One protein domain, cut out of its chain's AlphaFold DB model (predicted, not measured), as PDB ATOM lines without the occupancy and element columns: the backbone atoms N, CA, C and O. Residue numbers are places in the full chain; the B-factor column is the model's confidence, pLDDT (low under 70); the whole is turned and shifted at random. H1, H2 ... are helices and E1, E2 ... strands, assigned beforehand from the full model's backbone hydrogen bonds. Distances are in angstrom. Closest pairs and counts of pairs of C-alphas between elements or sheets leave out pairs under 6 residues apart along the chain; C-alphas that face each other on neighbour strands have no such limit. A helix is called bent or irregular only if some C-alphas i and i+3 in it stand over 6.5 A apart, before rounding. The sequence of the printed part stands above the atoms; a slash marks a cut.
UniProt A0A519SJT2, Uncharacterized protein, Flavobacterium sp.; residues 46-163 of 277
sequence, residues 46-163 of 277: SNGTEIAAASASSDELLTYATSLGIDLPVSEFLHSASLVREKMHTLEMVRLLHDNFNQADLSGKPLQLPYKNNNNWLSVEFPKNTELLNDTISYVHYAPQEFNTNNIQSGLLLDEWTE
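This is residues 46 to 163 of the 277 residues of an uncharacterized protein of Flavobacterium sp. (UniProt A0A519SJT2). A short antiparallel hairpin, E1 and E2, lies in the middle, with H1 packed beside E1 and with H2 and H3 near other parts of it. H4 packs on H3 at a corner and reaches farthest from the middle, while long loops, residues 114 to 136 and 142 to 163, make up much of the rest. The 118 printed residues have four named helices, then two named strands, H1 H2 H3 H4 E1 E2; the class is mostly helix, with under half of the residues in named elements. The whole is compact, with a radius of gyration of the C-alphas of 14.8 A and spans of 41 by 36 by 26 A.

Find C-alpha 48 at (-7.371, -23.076, -30.030), where H1 begins; it runs to residue 56. H2 follows, residues 60 to 67, irregular, with C-alphas 61 and 64 7.3 A apart. H3, residues 73 to 84, covers 17.5 A, and H4, residues 86 to 101, covers 22.6 A, ending at (21.180, -25.320, -11.171). E1, residues 109 to 113, spans 13.5 A; E2, residues 137 to 141, spans 12.5 A and ends at (1.054, -23.574, -17.275).

Look at the hairpin of E1 and E2: N 111 and O 139 are 2.8 A apart, within hydrogen-bond range. The closest C-alphas of H1 and E1, Ser 55 and Leu 111, are 5.9 A apart. H2 and H3 only just touch, with 3 pairs of C-alphas within 8 A, Ala 65 and Pro 73 closest at 6.5 A; H3 does so with residue 73 alone. H3, with residues 78 to 83 alone, touches H4 at a steep tilt of 52 degrees, opposite ways; the closest C-alphas, Ser 82 and His 89, are 4.1 A apart. H1 and H4 are apart. Every O i to N i+4 pair is within hydrogen-bond range in H1 and H4, against 2 of 4 in H2 and 7 of 8 in H3.

The C-alphas farthest apart, Phe 101 and Leu 133, are 43.7 A apart. The printed part has no cut, and the link from E1 to E2 is long, 23 residues. Residue 133 has a pLDDT under 70; the mean of the printed part is 87.9.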
ATOM      1  N   SER A  46      -9.680 -27.943 -29.116       85.81
ATOM      2  CA  SER A  46     -10.938 -27.661 -29.818       85.81
ATOM      3  C   SER A  46     -11.191 -26.154 -29.951       85.81
ATOM      4  O   SER A  46     -11.668 -25.702 -30.987       85.81
ATOM      5  N   ASN A  47     -10.818 -25.366 -28.938       86.56
ATOM      6  CA  ASN A  47     -10.952 -23.907 -28.865       86.56
ATOM      7  C   ASN A  47      -9.589 -23.187 -28.950       86.56
ATOM      8  O   ASN A  47      -9.284 -22.286 -28.169       86.56
ATOM      9  N   GLY A  48      -8.746 -23.580 -29.913       86.69
ATOM     10  CA  GLY A  48      -7.371 -23.076 -30.030       86.69
ATOM     11  C   GLY A  48      -7.243 -21.552 -30.178       86.69
ATOM     12  O   GLY A  48      -6.273 -20.978 -29.682       86.69
ATOM     13  N   THR A  49      -8.217 -20.882 -30.801       89.19
ATOM     14  CA  THR A  49      -8.240 -19.415 -30.953       89.19
ATOM     15  C   THR A  49      -8.471 -18.692 -29.627       89.19
ATOM     16  O   THR A  49      -7.799 -17.704 -29.343       89.19
ATOM     17  N   GLU A  50      -9.380 -19.202 -28.796       90.44
ATOM     18  CA  GLU A  50      -9.669 -18.650 -27.471       90.44
ATOM     19  C   GLU A  50      -8.479 -18.838 -26.527       90.44
ATOM     20  O   GLU A  50      -8.062 -17.896 -25.859       90.44
ATOM     21  N   ILE A  51      -7.880 -20.032 -26.522       89.81
ATOM     22  CA  ILE A  51      -6.696 -20.324 -25.703       89.81
ATOM     23  C   ILE A  51      -5.509 -19.458 -26.140       89.81
ATOM     24  O   ILE A  51      -4.757 -18.990 -25.289       89.81
ATOM     25  N   ALA A  52      -5.346 -19.206 -27.444       89.88
ATOM     26  CA  ALA A  52      -4.303 -18.309 -27.939       89.88
ATOM     27  C   ALA A  52      -4.515 -16.871 -27.447       89.88
ATOM     28  O   ALA A  52      -3.563 -16.246 -26.987       89.88
ATOM     29  N   ALA A  53      -5.753 -16.368 -27.485       90.00
ATOM     30  CA  ALA A  53      -6.084 -15.043 -26.963       90.00
ATOM     31  C   ALA A  53      -5.865 -14.948 -25.441       90.00
ATOM     32  O   ALA A  53      -5.272 -13.982 -24.961       90.00
ATOM     33  N   ALA A  54      -6.271 -15.976 -24.690       90.06
ATOM     34  CA  ALA A  54      -6.077 -16.039 -23.244       90.06
ATOM     35  C   ALA A  54      -4.594 -16.124 -22.850       90.06
ATOM     36  O   ALA A  54      -4.183 -15.465 -21.903       90.06
ATOM     37  N   SER A  55      -3.787 -16.886 -23.595       88.50
ATOM     38  CA  SER A  55      -2.335 -16.999 -23.382       88.50
ATOM     39  C   SER A  55      -1.592 -15.705 -23.734       88.50
ATOM     40  O   SER A  55      -0.668 -15.297 -23.033       88.50
ATOM     41  N   ALA A  56      -2.021 -15.008 -24.792       88.69
ATOM     42  CA  ALA A  56      -1.453 -13.712 -25.159       88.69
ATOM     43  C   ALA A  56      -1.738 -12.622 -24.109       88.69
ATOM     44  O   ALA A  56      -0.939 -11.703 -23.960       88.69
ATOM     45  N   SER A  57      -2.843 -12.749 -23.371       88.31
ATOM     46  CA  SER A  57      -3.287 -11.771 -22.368       88.31
ATOM     47  C   SER A  57      -2.940 -12.188 -20.931       88.31
ATOM     48  O   SER A  57      -3.459 -11.611 -19.978       88.31
ATOM     49  N   SER A  58      -2.077 -13.197 -20.748       88.00
ATOM     50  CA  SER A  58      -1.689 -13.707 -19.423       88.00
ATOM     51  C   SER A  58      -1.125 -12.623 -18.503       88.00
ATOM     52  O   SER A  58      -1.425 -12.628 -17.311       88.00
ATOM     53  N   ASP A  59      -0.346 -11.684 -19.045       88.69
ATOM     54  CA  ASP A  59       0.261 -10.604 -18.260       88.69
ATOM     55  C   ASP A  59      -0.794  -9.574 -17.811       88.69
ATOM     56  O   ASP A  59      -0.712  -9.034 -16.707       88.69
ATOM     57  N   GLU A  60      -1.843  -9.359 -18.615       90.50
ATOM     58  CA  GLU A  60      -2.939  -8.446 -18.273       90.50
ATOM     59  C   GLU A  60      -3.709  -8.928 -17.036       90.50
ATOM     60  O   GLU A  60      -4.073  -8.108 -16.190       90.50
ATOM     61  N   LEU A  61      -3.873 -10.251 -16.877       90.38
ATOM     62  CA  LEU A  61      -4.552 -10.864 -15.725       90.38
ATOM     63  C   LEU A  61      -3.892 -10.513 -14.382       90.38
ATOM     64  O   LEU A  61      -4.562 -10.540 -13.345       90.38
ATOM     65  N   LEU A  62      -2.593 -10.204 -14.395       91.19
ATOM     66  CA  LEU A  62      -1.784  -9.924 -13.208       91.19
ATOM     67  C   LEU A  62      -1.740  -8.434 -12.840       91.19
ATOM     68  O   LEU A  62      -1.336  -8.099 -11.727       91.19
ATOM     69  N   THR A  63      -2.207  -7.546 -13.725       90.62
ATOM     70  CA  THR A  63      -2.108  -6.082 -13.574       90.62
ATOM     71  C   THR A  63      -2.642  -5.587 -12.229       90.62
ATOM     72  O   THR A  63      -2.009  -4.767 -11.563       90.62
ATOM     73  N   TYR A  64      -3.804  -6.092 -11.805       90.44
ATOM     74  CA  TYR A  64      -4.396  -5.684 -10.534       90.44
ATOM     75  C   TYR A  64      -3.608  -6.203  -9.327       90.44
ATOM     76  O   TYR A  64      -3.361  -5.434  -8.402       90.44
ATOM     77  N   ALA A  65      -3.153  -7.458  -9.349       89.31
ATOM     78  CA  ALA A  65      -2.362  -8.020  -8.255       89.31
ATOM     79  C   ALA A  65      -1.051  -7.243  -8.056       89.31
ATOM     80  O   ALA A  65      -0.709  -6.869  -6.935       89.31
ATOM     81  N   THR A  66      -0.375  -6.885  -9.149       89.44
ATOM     82  CA  THR A  66       0.825  -6.038  -9.093       89.44
ATOM     83  C   THR A  66       0.514  -4.631  -8.578       89.44
ATOM     84  O   THR A  66       1.318  -4.050  -7.852       89.44
ATOM     85  N   SER A  67      -0.679  -4.088  -8.853       90.69
ATOM     86  CA  SER A  67      -1.099  -2.787  -8.304       90.69
ATOM     87  C   SER A  67      -1.275  -2.777  -6.777       90.69
ATOM     88  O   SER A  67      -1.205  -1.710  -6.167       90.69
ATOM     89  N   LEU A  68      -1.456  -3.948  -6.157       89.44
ATOM     90  CA  LEU A  68      -1.532  -4.118  -4.702       89.44
ATOM     91  C   LEU A  68      -0.150  -4.246  -4.033       89.44
ATOM     92  O   LEU A  68      -0.076  -4.380  -2.814       89.44
ATOM     93  N   GLY A  69       0.939  -4.180  -4.806       89.50
ATOM     94  CA  GLY A  69       2.310  -4.348  -4.312       89.50
ATOM     95  C   GLY A  69       2.776  -5.804  -4.248       89.50
ATOM     96  O   GLY A  69       3.745  -6.094  -3.553       89.50
ATOM     97  N   ILE A  70       2.092  -6.717  -4.947       89.31
ATOM     98  CA  ILE A  70       2.516  -8.114  -5.083       89.31
ATOM     99  C   ILE A  70       3.459  -8.226  -6.286       89.31
ATOM    100  O   ILE A  70       3.019  -8.156  -7.436       89.31
ATOM    101  N   ASP A  71       4.753  -8.421  -6.026       88.19
ATOM    102  CA  ASP A  71       5.779  -8.466  -7.078       88.19
ATOM    103  C   ASP A  71       5.683  -9.731  -7.950       88.19
ATOM    104  O   ASP A  71       5.871  -9.671  -9.165       88.19
ATOM    105  N   LEU A  72       5.380 -10.886  -7.344       89.88
ATOM    106  CA  LEU A  72       5.380 -12.198  -8.008       89.88
ATOM    107  C   LEU A  72       4.089 -12.988  -7.716       89.88
ATOM    108  O   LEU A  72       4.145 -14.044  -7.079       89.88
ATOM    109  N   PRO A  73       2.924 -12.536  -8.215       92.25
ATOM    110  CA  PRO A  73       1.620 -13.089  -7.835       92.25
ATOM    111  C   PRO A  73       1.474 -14.584  -8.142       92.25
ATOM    112  O   PRO A  73       0.919 -15.336  -7.346       92.25
ATOM    113  N   VAL A  74       2.010 -15.048  -9.275       92.06
ATOM    114  CA  VAL A  74       1.956 -16.470  -9.657       92.06
ATOM    115  C   VAL A  74       2.832 -17.325  -8.743       92.06
ATOM    116  O   VAL A  74       2.419 -18.407  -8.332       92.06
ATOM    117  N   SER A  75       4.030 -16.840  -8.411       90.81
ATOM    118  CA  SER A  75       4.957 -17.566  -7.541       90.81
ATOM    119  C   SER A  75       4.414 -17.657  -6.121       90.81
ATOM    120  O   SER A  75       4.477 -18.721  -5.518       90.81
ATOM    121  N   GLU A  76       3.857 -16.567  -5.596       92.06
ATOM    122  CA  GLU A  76       3.262 -16.539  -4.260       92.06
ATOM    123  C   GLU A  76       2.044 -17.463  -4.168       92.06
ATOM    124  O   GLU A  76       1.929 -18.250  -3.225       92.06
ATOM    125  N   PHE A  77       1.184 -17.454  -5.192       92.44
ATOM    126  CA  PHE A  77       0.066 -18.386  -5.287       92.44
ATOM    127  C   PHE A  77       0.536 -19.847  -5.271       92.44
ATOM    128  O   PHE A  77       0.079 -20.630  -4.436       92.44
ATOM    129  N   LEU A  78       1.483 -20.221  -6.140       92.00
ATOM    130  CA  LEU A  78       2.009 -21.590  -6.199       92.00
ATOM    131  C   LEU A  78       2.699 -21.997  -4.894       92.00
ATOM    132  O   LEU A  78       2.503 -23.120  -4.423       92.00
ATOM    133  N   HIS A  79       3.437 -21.076  -4.274       92.06
ATOM    134  CA  HIS A  79       4.069 -21.300  -2.984       92.06
ATOM    135  C   HIS A  79       3.028 -21.573  -1.892       92.06
ATOM    136  O   HIS A  79       3.148 -22.560  -1.165       92.06
ATOM    137  N   SER A  80       1.959 -20.774  -1.816       91.88
ATOM    138  CA  SER A  80       0.876 -20.985  -0.847       91.88
ATOM    139  C   SER A  80       0.192 -22.345  -1.039       91.88
ATOM    140  O   SER A  80      -0.032 -23.071  -0.069       91.88
ATOM    141  N   ALA A  81      -0.037 -22.754  -2.292       92.81
ATOM    142  CA  ALA A  81      -0.597 -24.060  -2.628       92.81
ATOM    143  C   ALA A  81       0.355 -25.212  -2.253       92.81
ATOM    144  O   ALA A  81      -0.095 -26.289  -1.855       92.81
ATOM    145  N   SER A  82       1.669 -24.987  -2.328       94.62
ATOM    146  CA  SER A  82       2.694 -25.965  -1.952       94.62
ATOM    147  C   SER A  82       2.663 -26.321  -0.460       94.62
ATOM    148  O   SER A  82       2.941 -27.462  -0.098       94.62
ATOM    149  N   LEU A  83       2.252 -25.386   0.407       94.25
ATOM    150  CA  LEU A  83       2.172 -25.609   1.857       94.25
ATOM    151  C   LEU A  83       1.053 -26.580   2.247       94.25
ATOM    152  O   LEU A  83       1.117 -27.215   3.298       94.25
ATOM    153  N   VAL A  84       0.023 -26.693   1.407       95.12
ATOM    154  CA  VAL A  84      -1.183 -27.484   1.685       95.12
ATOM    155  C   VAL A  84      -1.302 -28.738   0.820       95.12
ATOM    156  O   VAL A  84      -2.080 -29.633   1.153       95.12
ATOM    157  N   ARG A  85      -0.553 -28.838  -0.287       93.56
ATOM    158  CA  ARG A  85      -0.684 -29.935  -1.258       93.56
ATOM    159  C   ARG A  85       0.670 -30.530  -1.625       93.56
ATOM    160  O   ARG A  85       1.510 -29.877  -2.231       93.56
ATOM    161  N   GLU A  86       0.831 -31.823  -1.357       93.94
ATOM    162  CA  GLU A  86       2.080 -32.574  -1.573       93.94
ATOM    163  C   GLU A  86       2.595 -32.521  -3.024       93.94
ATOM    164  O   GLU A  86       3.794 -32.383  -3.274       93.94
ATOM    165  N   LYS A  87       1.693 -32.585  -4.011       92.69
ATOM    166  CA  LYS A  87       2.083 -32.497  -5.428       92.69
ATOM    167  C   LYS A  87       2.633 -31.119  -5.789       92.69
ATOM    168  O   LYS A  87       3.612 -31.027  -6.526       92.69
ATOM    169  N   MET A  88       2.027 -30.064  -5.245       93.44
ATOM    170  CA  MET A  88       2.499 -28.689  -5.416       93.44
ATOM    171  C   MET A  88       3.801 -28.453  -4.648       93.44
ATOM    172  O   MET A  88       4.697 -27.808  -5.177       93.44
ATOM    173  N   HIS A  89       3.966 -29.065  -3.472       95.12
ATOM    174  CA  HIS A  89       5.243 -29.094  -2.755       95.12
ATOM    175  C   HIS A  89       6.367 -29.711  -3.596       95.12
ATOM    176  O   HIS A  89       7.456 -29.153  -3.698       95.12
ATOM    177  N   THR A  90       6.096 -30.839  -4.254       94.31
ATOM    178  CA  THR A  90       7.076 -31.501  -5.126       94.31
ATOM    179  C   THR A  90       7.453 -30.619  -6.317       94.31
ATOM    180  O   THR A  90       8.630 -30.514  -6.653       94.31
ATOM    181  N   LEU A  91       6.471 -29.963  -6.942       92.12
ATOM    182  CA  LEU A  91       6.712 -29.020  -8.034       92.12
ATOM    183  C   LEU A  91       7.576 -27.838  -7.582       92.12
ATOM    184  O   LEU A  91       8.526 -27.485  -8.276       92.12
ATOM    185  N   GLU A  92       7.281 -27.267  -6.417       92.31
ATOM    186  CA  GLU A  92       8.048 -26.155  -5.853       92.31
ATOM    187  C   GLU A  92       9.501 -26.563  -5.579       92.31
ATOM    188  O   GLU A  92      10.429 -25.848  -5.944       92.31
ATOM    189  N   MET A  93       9.729 -27.763  -5.035       92.44
ATOM    190  CA  MET A  93      11.080 -28.303  -4.852       92.44
ATOM    191  C   MET A  93      11.824 -28.477  -6.180       92.44
ATOM    192  O   MET A  93      13.007 -28.153  -6.271       92.44
ATOM    193  N   VAL A  94      11.146 -28.967  -7.224       91.50
ATOM    194  CA  VAL A  94      11.733 -29.090  -8.567       91.50
ATOM    195  C   VAL A  94      12.081 -27.719  -9.139       91.50
ATOM    196  O   VAL A  94      13.157 -27.573  -9.714       91.50
ATOM    197  N   ARG A  95      11.217 -26.718  -8.956       89.31
ATOM    198  CA  ARG A  95      11.450 -25.341  -9.403       89.31
ATOM    199  C   ARG A  95      12.638 -24.711  -8.680       89.31
ATOM    200  O   ARG A  95      13.560 -24.244  -9.333       89.31
ATOM    201  N   LEU A  96      12.695 -24.826  -7.352       88.81
ATOM    202  CA  LEU A  96      13.834 -24.362  -6.558       88.81
ATOM    203  C   LEU A  96      15.146 -25.014  -7.009       88.81
ATOM    204  O   LEU A  96      16.153 -24.328  -7.162       88.81
ATOM    205  N   LEU A  97      15.158 -26.329  -7.245       90.31
ATOM    206  CA  LEU A  97      16.344 -27.009  -7.774       90.31
ATOM    207  C   LEU A  97      16.690 -26.502  -9.179       90.31
ATOM    208  O   LEU A  97      17.850 -26.195  -9.440       90.31
ATOM    209  N   HIS A  98      15.700 -26.382 -10.062       89.00
ATOM    210  CA  HIS A  98      15.885 -25.866 -11.413       89.00
ATOM    211  C   HIS A  98      16.543 -24.486 -11.396       89.00
ATOM    212  O   HIS A  98      17.567 -24.318 -12.043       89.00
ATOM    213  N   ASP A  99      16.025 -23.545 -10.614       86.06
ATOM    214  CA  ASP A  99      16.510 -22.162 -10.594       86.06
ATOM    215  C   ASP A  99      17.905 -22.038  -9.951       86.06
ATOM    216  O   ASP A  99      18.672 -21.134 -10.276       86.06
ATOM    217  N   ASN A 100      18.270 -22.965  -9.055       86.62
ATOM    218  CA  ASN A 100      19.621 -23.024  -8.487       86.62
ATOM    219  C   ASN A 100      20.649 -23.625  -9.460       86.62
ATOM    220  O   ASN A 100      21.808 -23.207  -9.461       86.62
ATOM    221  N   PHE A 101      20.264 -24.626 -10.256       87.12
ATOM    222  CA  PHE A 101      21.180 -25.320 -11.171       87.12
ATOM    223  C   PHE A 101      21.233 -24.695 -12.567       87.12
ATOM    224  O   PHE A 101      22.291 -24.685 -13.198       87.12
ATOM    225  N   ASN A 102      20.113 -24.164 -13.045       78.38
ATOM    226  CA  ASN A 102      19.978 -23.514 -14.335       78.38
ATOM    227  C   ASN A 102      19.864 -22.009 -14.105       78.38
ATOM    228  O   ASN A 102      19.040 -21.548 -13.330       78.38
ATOM    229  N   GLN A 103      20.651 -21.215 -14.827       73.56
ATOM    230  CA  GLN A 103      20.596 -19.745 -14.766       73.56
ATOM    231  C   GLN A 103      19.354 -19.160 -15.477       73.56
ATOM    232  O   GLN A 103      19.412 -18.071 -16.044       73.56
ATOM    233  N   ALA A 104      18.250 -19.904 -15.511       78.12
ATOM    234  CA  ALA A 104      17.003 -19.534 -16.158       78.12
ATOM    235  C   ALA A 104      15.849 -19.805 -15.193       78.12
ATOM    236  O   ALA A 104      15.762 -20.899 -14.642       78.12
ATOM    237  N   ASP A 105      14.976 -18.817 -15.016       75.19
ATOM    238  CA  ASP A 105      13.789 -18.943 -14.168       75.19
ATOM    239  C   ASP A 105      12.744 -19.818 -14.866       75.19
ATOM    240  O   ASP A 105      12.362 -19.573 -16.019       75.19
ATOM    241  N   LEU A 106      12.278 -20.851 -14.171       83.56
ATOM    242  CA  LEU A 106      11.112 -21.612 -14.591       83.56
ATOM    243  C   LEU A 106       9.845 -20.879 -14.129       83.56
ATOM    244  O   LEU A 106       9.255 -21.213 -13.102       83.56
ATOM    245  N   SER A 107       9.407 -19.884 -14.901       83.38
ATOM    246  CA  SER A 107       8.208 -19.096 -14.591       83.38
ATOM    247  C   SER A 107       6.947 -19.680 -15.239       83.38
ATOM    248  O   SER A 107       6.886 -19.845 -16.462       83.38
ATOM    249  N   GLY A 108       5.917 -19.949 -14.437       88.31
ATOM    250  CA  GLY A 108       4.595 -20.336 -14.930       88.31
ATOM    251  C   GLY A 108       3.775 -19.125 -15.378       88.31
ATOM    252  O   GLY A 108       3.878 -18.052 -14.786       88.31
ATOM    253  N   LYS A 109       2.930 -19.296 -16.400       90.75
ATOM    254  CA  LYS A 109       1.988 -18.267 -16.862       90.75
ATOM    255  C   LYS A 109       0.549 -18.631 -16.496       90.75
ATOM    256  O   LYS A 109       0.152 -19.781 -16.716       90.75
ATOM    257  N   PRO A 110      -0.238 -17.690 -15.947       93.31
ATOM    258  CA  PRO A 110      -1.639 -17.926 -15.647       93.31
ATOM    259  C   PRO A 110      -2.461 -17.871 -16.935       93.31
ATOM    260  O   PRO A 110      -2.223 -17.044 -17.817       93.31
ATOM    261  N   LEU A 111      -3.459 -18.737 -17.040       92.19
ATOM    262  CA  LEU A 111      -4.435 -18.727 -18.116       92.19
ATOM    263  C   LEU A 111      -5.825 -18.972 -17.537       92.19
ATOM    264  O   LEU A 111      -6.016 -19.862 -16.707       92.19
ATOM    265  N   GLN A 112      -6.799 -18.192 -18.003       91.44
ATOM    266  CA  GLN A 112      -8.172 -18.262 -17.521       91.44
ATOM    267  C   GLN A 112      -9.166 -18.364 -18.682       91.44
ATOM    268  O   GLN A 112      -9.054 -17.638 -19.670       91.44
ATOM    269  N   LEU A 113     -10.136 -19.270 -18.554       90.69
ATOM    270  CA  LEU A 113     -11.198 -19.518 -19.529       90.69
ATOM    271  C   LEU A 113     -12.580 -19.412 -18.860       90.69
ATOM    272  O   LEU A 113     -12.741 -19.917 -17.745       90.69
ATOM    273  N   PRO A 114     -13.589 -18.823 -19.527       89.81
ATOM    274  CA  PRO A 114     -13.550 -18.263 -20.885       89.81
ATOM    275  C   PRO A 114     -12.747 -16.957 -20.977       89.81
ATOM    276  O   PRO A 114     -12.636 -16.218 -19.994       89.81
ATOM    277  N   TYR A 115     -12.204 -16.661 -22.162       88.75
ATOM    278  CA  TYR A 115     -11.435 -15.430 -22.378       88.75
ATOM    279  C   TYR A 115     -12.339 -14.194 -22.265       88.75
ATOM    280  O   TYR A 115     -13.380 -14.094 -22.918       88.75
ATOM    281  N   LYS A 116     -11.917 -13.227 -21.448       87.19
ATOM    282  CA  LYS A 116     -12.559 -11.918 -21.296       87.19
ATOM    283  C   LYS A 116     -11.485 -10.840 -21.351       87.19
ATOM    284  O   LYS A 116     -10.451 -10.976 -20.708       87.19
ATOM    285  N   ASN A 117     -11.760  -9.775 -22.098       84.25
ATOM    286  CA  ASN A 117     -10.859  -8.632 -22.191       84.25
ATOM    287  C   ASN A 117     -10.762  -7.909 -20.835       84.25
ATOM    288  O   ASN A 117     -11.796  -7.715 -20.188       84.25
ATOM    289  N   ASN A 118      -9.556  -7.489 -20.441       83.25
ATOM    290  CA  ASN A 118      -9.281  -6.772 -19.191       83.25
ATOM    291  C   ASN A 118      -9.842  -7.480 -17.941       83.25
ATOM    292  O   ASN A 118     -10.508  -6.879 -17.094       83.25
ATOM    293  N   ASN A 119      -9.639  -8.793 -17.880       87.69
ATOM    294  CA  ASN A 119     -10.061  -9.616 -16.759       87.69
ATOM    295  C   ASN A 119      -8.965  -9.686 -15.686       87.69
ATOM    296  O   ASN A 119      -7.796  -9.457 -15.973       87.69
ATOM    297  N   ASN A 120      -9.342 -10.039 -14.460       90.06
ATOM    298  CA  ASN A 120      -8.396 -10.243 -13.366       90.06
ATOM    299  C   ASN A 120      -8.234 -11.734 -13.094       90.06
ATOM    300  O   ASN A 120      -9.198 -12.501 -13.213       90.06
ATOM    301  N   TRP A 121      -7.027 -12.137 -12.707       92.12
ATOM    302  CA  TRP A 121      -6.780 -13.514 -12.311       92.12
ATOM    303  C   TRP A 121      -7.536 -13.845 -11.022       92.12
ATOM    304  O   TRP A 121      -7.325 -13.213  -9.990       92.12
ATOM    305  N   LEU A 122      -8.420 -14.843 -11.071       90.69
ATOM    306  CA  LEU A 122      -9.284 -15.188  -9.933       90.69
ATOM    307  C   LEU A 122      -8.576 -15.957  -8.814       90.69
ATOM    308  O   LEU A 122      -9.164 -16.164  -7.760       90.69
ATOM    309  N   SER A 123      -7.339 -16.396  -9.046       88.44
ATOM    310  CA  SER A 123      -6.553 -17.167  -8.074       88.44
ATOM    311  C   SER A 123      -5.778 -16.289  -7.082       88.44
ATOM    312  O   SER A 123      -5.142 -16.808  -6.172       88.44
ATOM    313  N   VAL A 124      -5.821 -14.967  -7.252       89.94
ATOM    314  CA  VAL A 124      -5.216 -13.968  -6.357       89.94
ATOM    315  C   VAL A 124      -6.256 -12.915  -5.991       89.94
ATOM    316  O   VAL A 124      -7.401 -12.983  -6.435       89.94
ATOM    317  N   GLU A 125      -5.885 -11.932  -5.173       88.00
ATOM    318  CA  GLU A 125      -6.796 -10.841  -4.844       88.00
ATOM    319  C   GLU A 125      -7.231 -10.091  -6.116       88.00
ATOM    320  O   GLU A 125      -6.407  -9.680  -6.932       88.00
ATOM    321  N   PHE A 126      -8.545  -9.913  -6.282       88.31
ATOM    322  CA  PHE A 126      -9.167  -9.257  -7.434       88.31
ATOM    323  C   PHE A 126     -10.085  -8.103  -6.986       88.31
ATOM    324  O   PHE A 126     -10.496  -8.047  -5.823       88.31
ATOM    325  N   PRO A 127     -10.446  -7.164  -7.886       87.44
ATOM    326  CA  PRO A 127     -11.235  -5.998  -7.517       87.44
ATOM    327  C   PRO A 127     -12.570  -6.344  -6.859       87.44
ATOM    328  O   PRO A 127     -13.320  -7.215  -7.309       87.44
ATOM    329  N   LYS A 128     -12.948  -5.531  -5.870       82.56
ATOM    330  CA  LYS A 128     -14.248  -5.606  -5.187       82.56
ATOM    331  C   LYS A 128     -15.453  -5.305  -6.072       82.56
ATOM    332  O   LYS A 128     -16.546  -5.280  -5.546       82.56
ATOM    333  N   ASN A 129     -15.316  -5.078  -7.373       80.25
ATOM    334  CA  ASN A 129     -16.454  -4.901  -8.286       80.25
ATOM    335  C   ASN A 129     -16.516  -5.990  -9.365       80.25
ATOM    336  O   ASN A 129     -17.358  -5.923 -10.250       80.25
ATOM    337  N   THR A 130     -15.654  -7.008  -9.289       80.69
ATOM    338  CA  THR A 130     -15.660  -8.118 -10.246       80.69
ATOM    339  C   THR A 130     -16.912  -8.974 -10.059       80.69
ATOM    340  O   THR A 130     -17.134  -9.502  -8.968       80.69
ATOM    341  N   GLU A 131     -17.722  -9.103 -11.110       76.31
ATOM    342  CA  GLU A 131     -18.890  -9.986 -11.145       76.31
ATOM    343  C   GLU A 131     -18.484 -11.409 -11.560       76.31
ATOM    344  O   GLU A 131     -17.990 -11.645 -12.669       76.31
ATOM    345  N   LEU A 132     -18.709 -12.372 -10.664       77.62
ATOM    346  CA  LEU A 132     -18.393 -13.789 -10.856       77.62
ATOM    347  C   LEU A 132     -19.642 -14.536 -11.328       77.62
ATOM    348  O   LEU A 132     -20.329 -15.188 -10.552       77.62
ATOM    349  N   LEU A 133     -19.974 -14.384 -12.608       64.69
ATOM    350  CA  LEU A 133     -21.207 -14.941 -13.185       64.69
ATOM    351  C   LEU A 133     -21.058 -16.375 -13.726       64.69
ATOM    352  O   LEU A 133     -22.064 -17.045 -13.937       64.69
ATOM    353  N   ASN A 134     -19.828 -16.840 -13.974       72.88
ATOM    354  CA  ASN A 134     -19.578 -18.068 -14.734       72.88
ATOM    355  C   ASN A 134     -18.589 -19.001 -14.029       72.88
ATOM    356  O   ASN A 134     -17.585 -18.538 -13.477       72.88
ATOM    357  N   ASP A 135     -18.802 -20.309 -14.199       81.81
ATOM    358  CA  ASP A 135     -17.791 -21.333 -13.935       81.81
ATOM    359  C   ASP A 135     -16.539 -21.019 -14.756       81.81
ATOM    360  O   ASP A 135     -16.574 -20.949 -15.989       81.81
ATOM    361  N   THR A 136     -15.440 -20.775 -14.054       87.00
ATOM    362  CA  THR A 136     -14.194 -20.303 -14.649       87.00
ATOM    363  C   THR A 136     -13.107 -21.336 -14.416       87.00
ATOM    364  O   THR A 136     -12.892 -21.784 -13.293       87.00
ATOM    365  N   ILE A 137     -12.398 -21.704 -15.481       90.19
ATOM    366  CA  ILE A 137     -11.223 -22.568 -15.392       90.19
ATOM    367  C   ILE A 137     -10.003 -21.654 -15.338       90.19
ATOM    368  O   ILE A 137      -9.717 -20.951 -16.304       90.19
ATOM    369  N   SER A 138      -9.298 -21.670 -14.212       91.25
ATOM    370  CA  SER A 138      -8.022 -20.978 -14.018       91.25
ATOM    371  C   SER A 138      -6.928 -22.023 -13.839       91.25
ATOM    372  O   SER A 138      -7.086 -22.948 -13.044       91.25
ATOM    373  N   TYR A 139      -5.834 -21.906 -14.585       91.56
ATOM    374  CA  TYR A 139      -4.671 -22.771 -14.412       91.56
ATOM    375  C   TYR A 139      -3.376 -22.012 -14.682       91.56
ATOM    376  O   TYR A 139      -3.351 -21.024 -15.411       91.56
ATOM    377  N   VAL A 140      -2.283 -22.504 -14.106       92.94
ATOM    378  CA  VAL A 140      -0.930 -22.032 -14.404       92.94
ATOM    379  C   VAL A 140      -0.257 -23.083 -15.271       92.94
ATOM    380  O   VAL A 140      -0.256 -24.265 -14.920       92.94
ATOM    381  N   HIS A 141       0.303 -22.676 -16.406       90.44
ATOM    382  CA  HIS A 141       1.054 -23.574 -17.275       90.44
ATOM    383  C   HIS A 141       2.526 -23.183 -17.362       90.44
ATOM    384  O   HIS A 141       2.888 -22.011 -17.285       90.44
ATOM    385  N   TYR A 142       3.366 -24.186 -17.597       89.38
ATOM    386  CA  TYR A 142       4.759 -24.017 -17.986       89.38
ATOM    387  C   TYR A 142       4.863 -24.418 -19.451       89.38
ATOM    388  O   TYR A 142       4.767 -25.601 -19.781       89.38
ATOM    389  N   ALA A 143       4.971 -23.429 -20.333       83.56
ATOM    390  CA  ALA A 143       4.991 -23.649 -21.771       83.56
ATOM    391  C   ALA A 143       6.361 -23.277 -22.359       83.56
ATOM    392  O   ALA A 143       6.995 -22.336 -21.877       83.56
ATOM    393  N   PRO A 144       6.831 -23.991 -23.401       78.81
ATOM    394  CA  PRO A 144       8.020 -23.581 -24.136       78.81
ATOM    395  C   PRO A 144       7.791 -22.221 -24.811       78.81
ATOM    396  O   PRO A 144       6.653 -21.815 -25.045       78.81
ATOM    397  N   GLN A 145       8.884 -21.541 -25.167       70.00
ATOM    398  CA  GLN A 145       8.869 -20.173 -25.706       70.00
ATOM    399  C   GLN A 145       7.987 -20.006 -26.966       70.00
ATOM    400  O   GLN A 145       7.500 -18.911 -27.228       70.00
ATOM    401  N   GLU A 146       7.718 -21.092 -27.702       73.94
ATOM    402  CA  GLU A 146       6.858 -21.130 -28.894       73.94
ATOM    403  C   GLU A 146       5.555 -21.921 -28.665       73.94
ATOM    404  O   GLU A 146       5.237 -22.880 -29.376       73.94
ATOM    405  N   PHE A 147       4.774 -21.549 -27.650       81.31
ATOM    406  CA  PHE A 147       3.453 -22.145 -27.443       81.31
ATOM    407  C   PHE A 147       2.487 -21.762 -28.578       81.31
ATOM    408  O   PHE A 147       2.028 -20.625 -28.668       81.31
ATOM    409  N   ASN A 148       2.154 -22.728 -29.439       84.94
ATOM    410  CA  ASN A 148       1.216 -22.550 -30.548       84.94
ATOM    411  C   ASN A 148       0.034 -23.519 -30.424       84.94
ATOM    412  O   ASN A 148       0.192 -24.736 -30.533       84.94
ATOM    413  N   THR A 149      -1.166 -22.972 -30.251       85.19
ATOM    414  CA  THR A 149      -2.398 -23.747 -30.051       85.19
ATOM    415  C   THR A 149      -2.865 -24.508 -31.294       85.19
ATOM    416  O   THR A 149      -3.685 -25.415 -31.170       85.19
ATOM    417  N   ASN A 150      -2.334 -24.197 -32.480       85.69
ATOM    418  CA  ASN A 150      -2.640 -24.930 -33.712       85.69
ATOM    419  C   ASN A 150      -1.816 -26.217 -33.860       85.69
ATOM    420  O   ASN A 150      -2.176 -27.096 -34.642       85.69
ATOM    421  N   ASN A 151      -0.708 -26.332 -33.127       87.75
ATOM    422  CA  ASN A 151       0.134 -27.518 -33.164       87.75
ATOM    423  C   ASN A 151      -0.420 -28.604 -32.242       87.75
ATOM    424  O   ASN A 151      -1.081 -28.329 -31.242       87.75
ATOM    425  N   ILE A 152      -0.098 -29.855 -32.564       88.69
ATOM    426  CA  ILE A 152      -0.373 -30.988 -31.683       88.69
ATOM    427  C   ILE A 152       0.471 -30.834 -30.412       88.69
ATOM    428  O   ILE A 152       1.693 -30.718 -30.490       88.69
ATOM    429  N   GLN A 153      -0.186 -30.873 -29.256       88.12
ATOM    430  CA  GLN A 153       0.415 -30.692 -27.941       88.12
ATOM    431  C   GLN A 153       0.460 -31.998 -27.151       88.12
ATOM    432  O   GLN A 153      -0.275 -32.949 -27.417       88.12
ATOM    433  N   SER A 154       1.324 -32.036 -26.146       88.69
ATOM    434  CA  SER A 154       1.358 -33.068 -25.112       88.69
ATOM    435  C   SER A 154       1.764 -32.403 -23.806       88.69
ATOM    436  O   SER A 154       2.652 -31.552 -23.817       88.69
ATOM    437  N   GLY A 155       1.143 -32.777 -22.693       88.81
ATOM    438  CA  GLY A 155       1.370 -32.100 -21.422       88.81
ATOM    439  C   GLY A 155       1.127 -33.006 -20.228       88.81
ATOM    440  O   GLY A 155       0.489 -34.053 -20.340       88.81
ATOM    441  N   LEU A 156       1.658 -32.582 -19.086       88.00
ATOM    442  CA  LEU A 156       1.465 -33.229 -17.797       88.00
ATOM    443  C   LEU A 156       0.555 -32.357 -16.939       88.00
ATOM    444  O   LEU A 156       0.839 -31.182 -16.723       88.00
ATOM    445  N   LEU A 157      -0.521 -32.951 -16.430       90.19
ATOM    446  CA  LEU A 157      -1.336 -32.338 -15.390       90.19
ATOM    447  C   LEU A 157      -0.759 -32.734 -14.034       90.19
ATOM    448  O   LEU A 157      -0.767 -33.910 -13.670       90.19
ATOM    449  N   LEU A 158      -0.239 -31.752 -13.304       90.50
ATOM    450  CA  LEU A 158       0.413 -31.996 -12.020       90.50
ATOM    451  C   LEU A 158      -0.615 -32.123 -10.895       90.50
ATOM    452  O   LEU A 158      -0.608 -33.103 -10.148       90.50
ATOM    453  N   ASP A 159      -1.537 -31.170 -10.805       90.88
ATOM    454  CA  ASP A 159      -2.610 -31.183  -9.819       90.88
ATOM    455  C   ASP A 159      -3.843 -30.452 -10.349       90.88
ATOM    456  O   ASP A 159      -3.750 -29.620 -11.251       90.88
ATOM    457  N   GLU A 160      -4.991 -30.787  -9.775       91.19
ATOM    458  CA  GLU A 160      -6.284 -30.192 -10.087       91.19
ATOM    459  C   GLU A 160      -7.112 -30.079  -8.805       91.19
ATOM    460  O   GLU A 160      -7.071 -30.952  -7.926       91.19
ATOM    461  N   TRP A 161      -7.866 -28.995  -8.678       89.88
ATOM    462  CA  TRP A 161      -8.857 -28.845  -7.624       89.88
ATOM    463  C   TRP A 161      -9.952 -27.877  -8.040       89.88
ATOM    464  O   TRP A 161      -9.765 -27.032  -8.913       89.88
ATOM    465  N   THR A 162     -11.098 -28.028  -7.389       89.38
ATOM    466  CA  THR A 162     -12.215 -27.098  -7.501       89.38
ATOM    467  C   THR A 162     -12.158 -26.147  -6.321       89.38
ATOM    468  O   THR A 162     -11.988 -26.583  -5.181       89.38
ATOM    469  N   GLU A 163     -12.321 -24.861  -6.598       84.81
ATOM    470  CA  GLU A 163     -12.393 -23.813  -5.592       84.81
ATOM    471  C   GLU A 163     -13.742 -23.105  -5.701       84.81
ATOM    472  O   GLU A 163     -14.188 -22.766  -6.798       84.81
TER     473      GLU A 163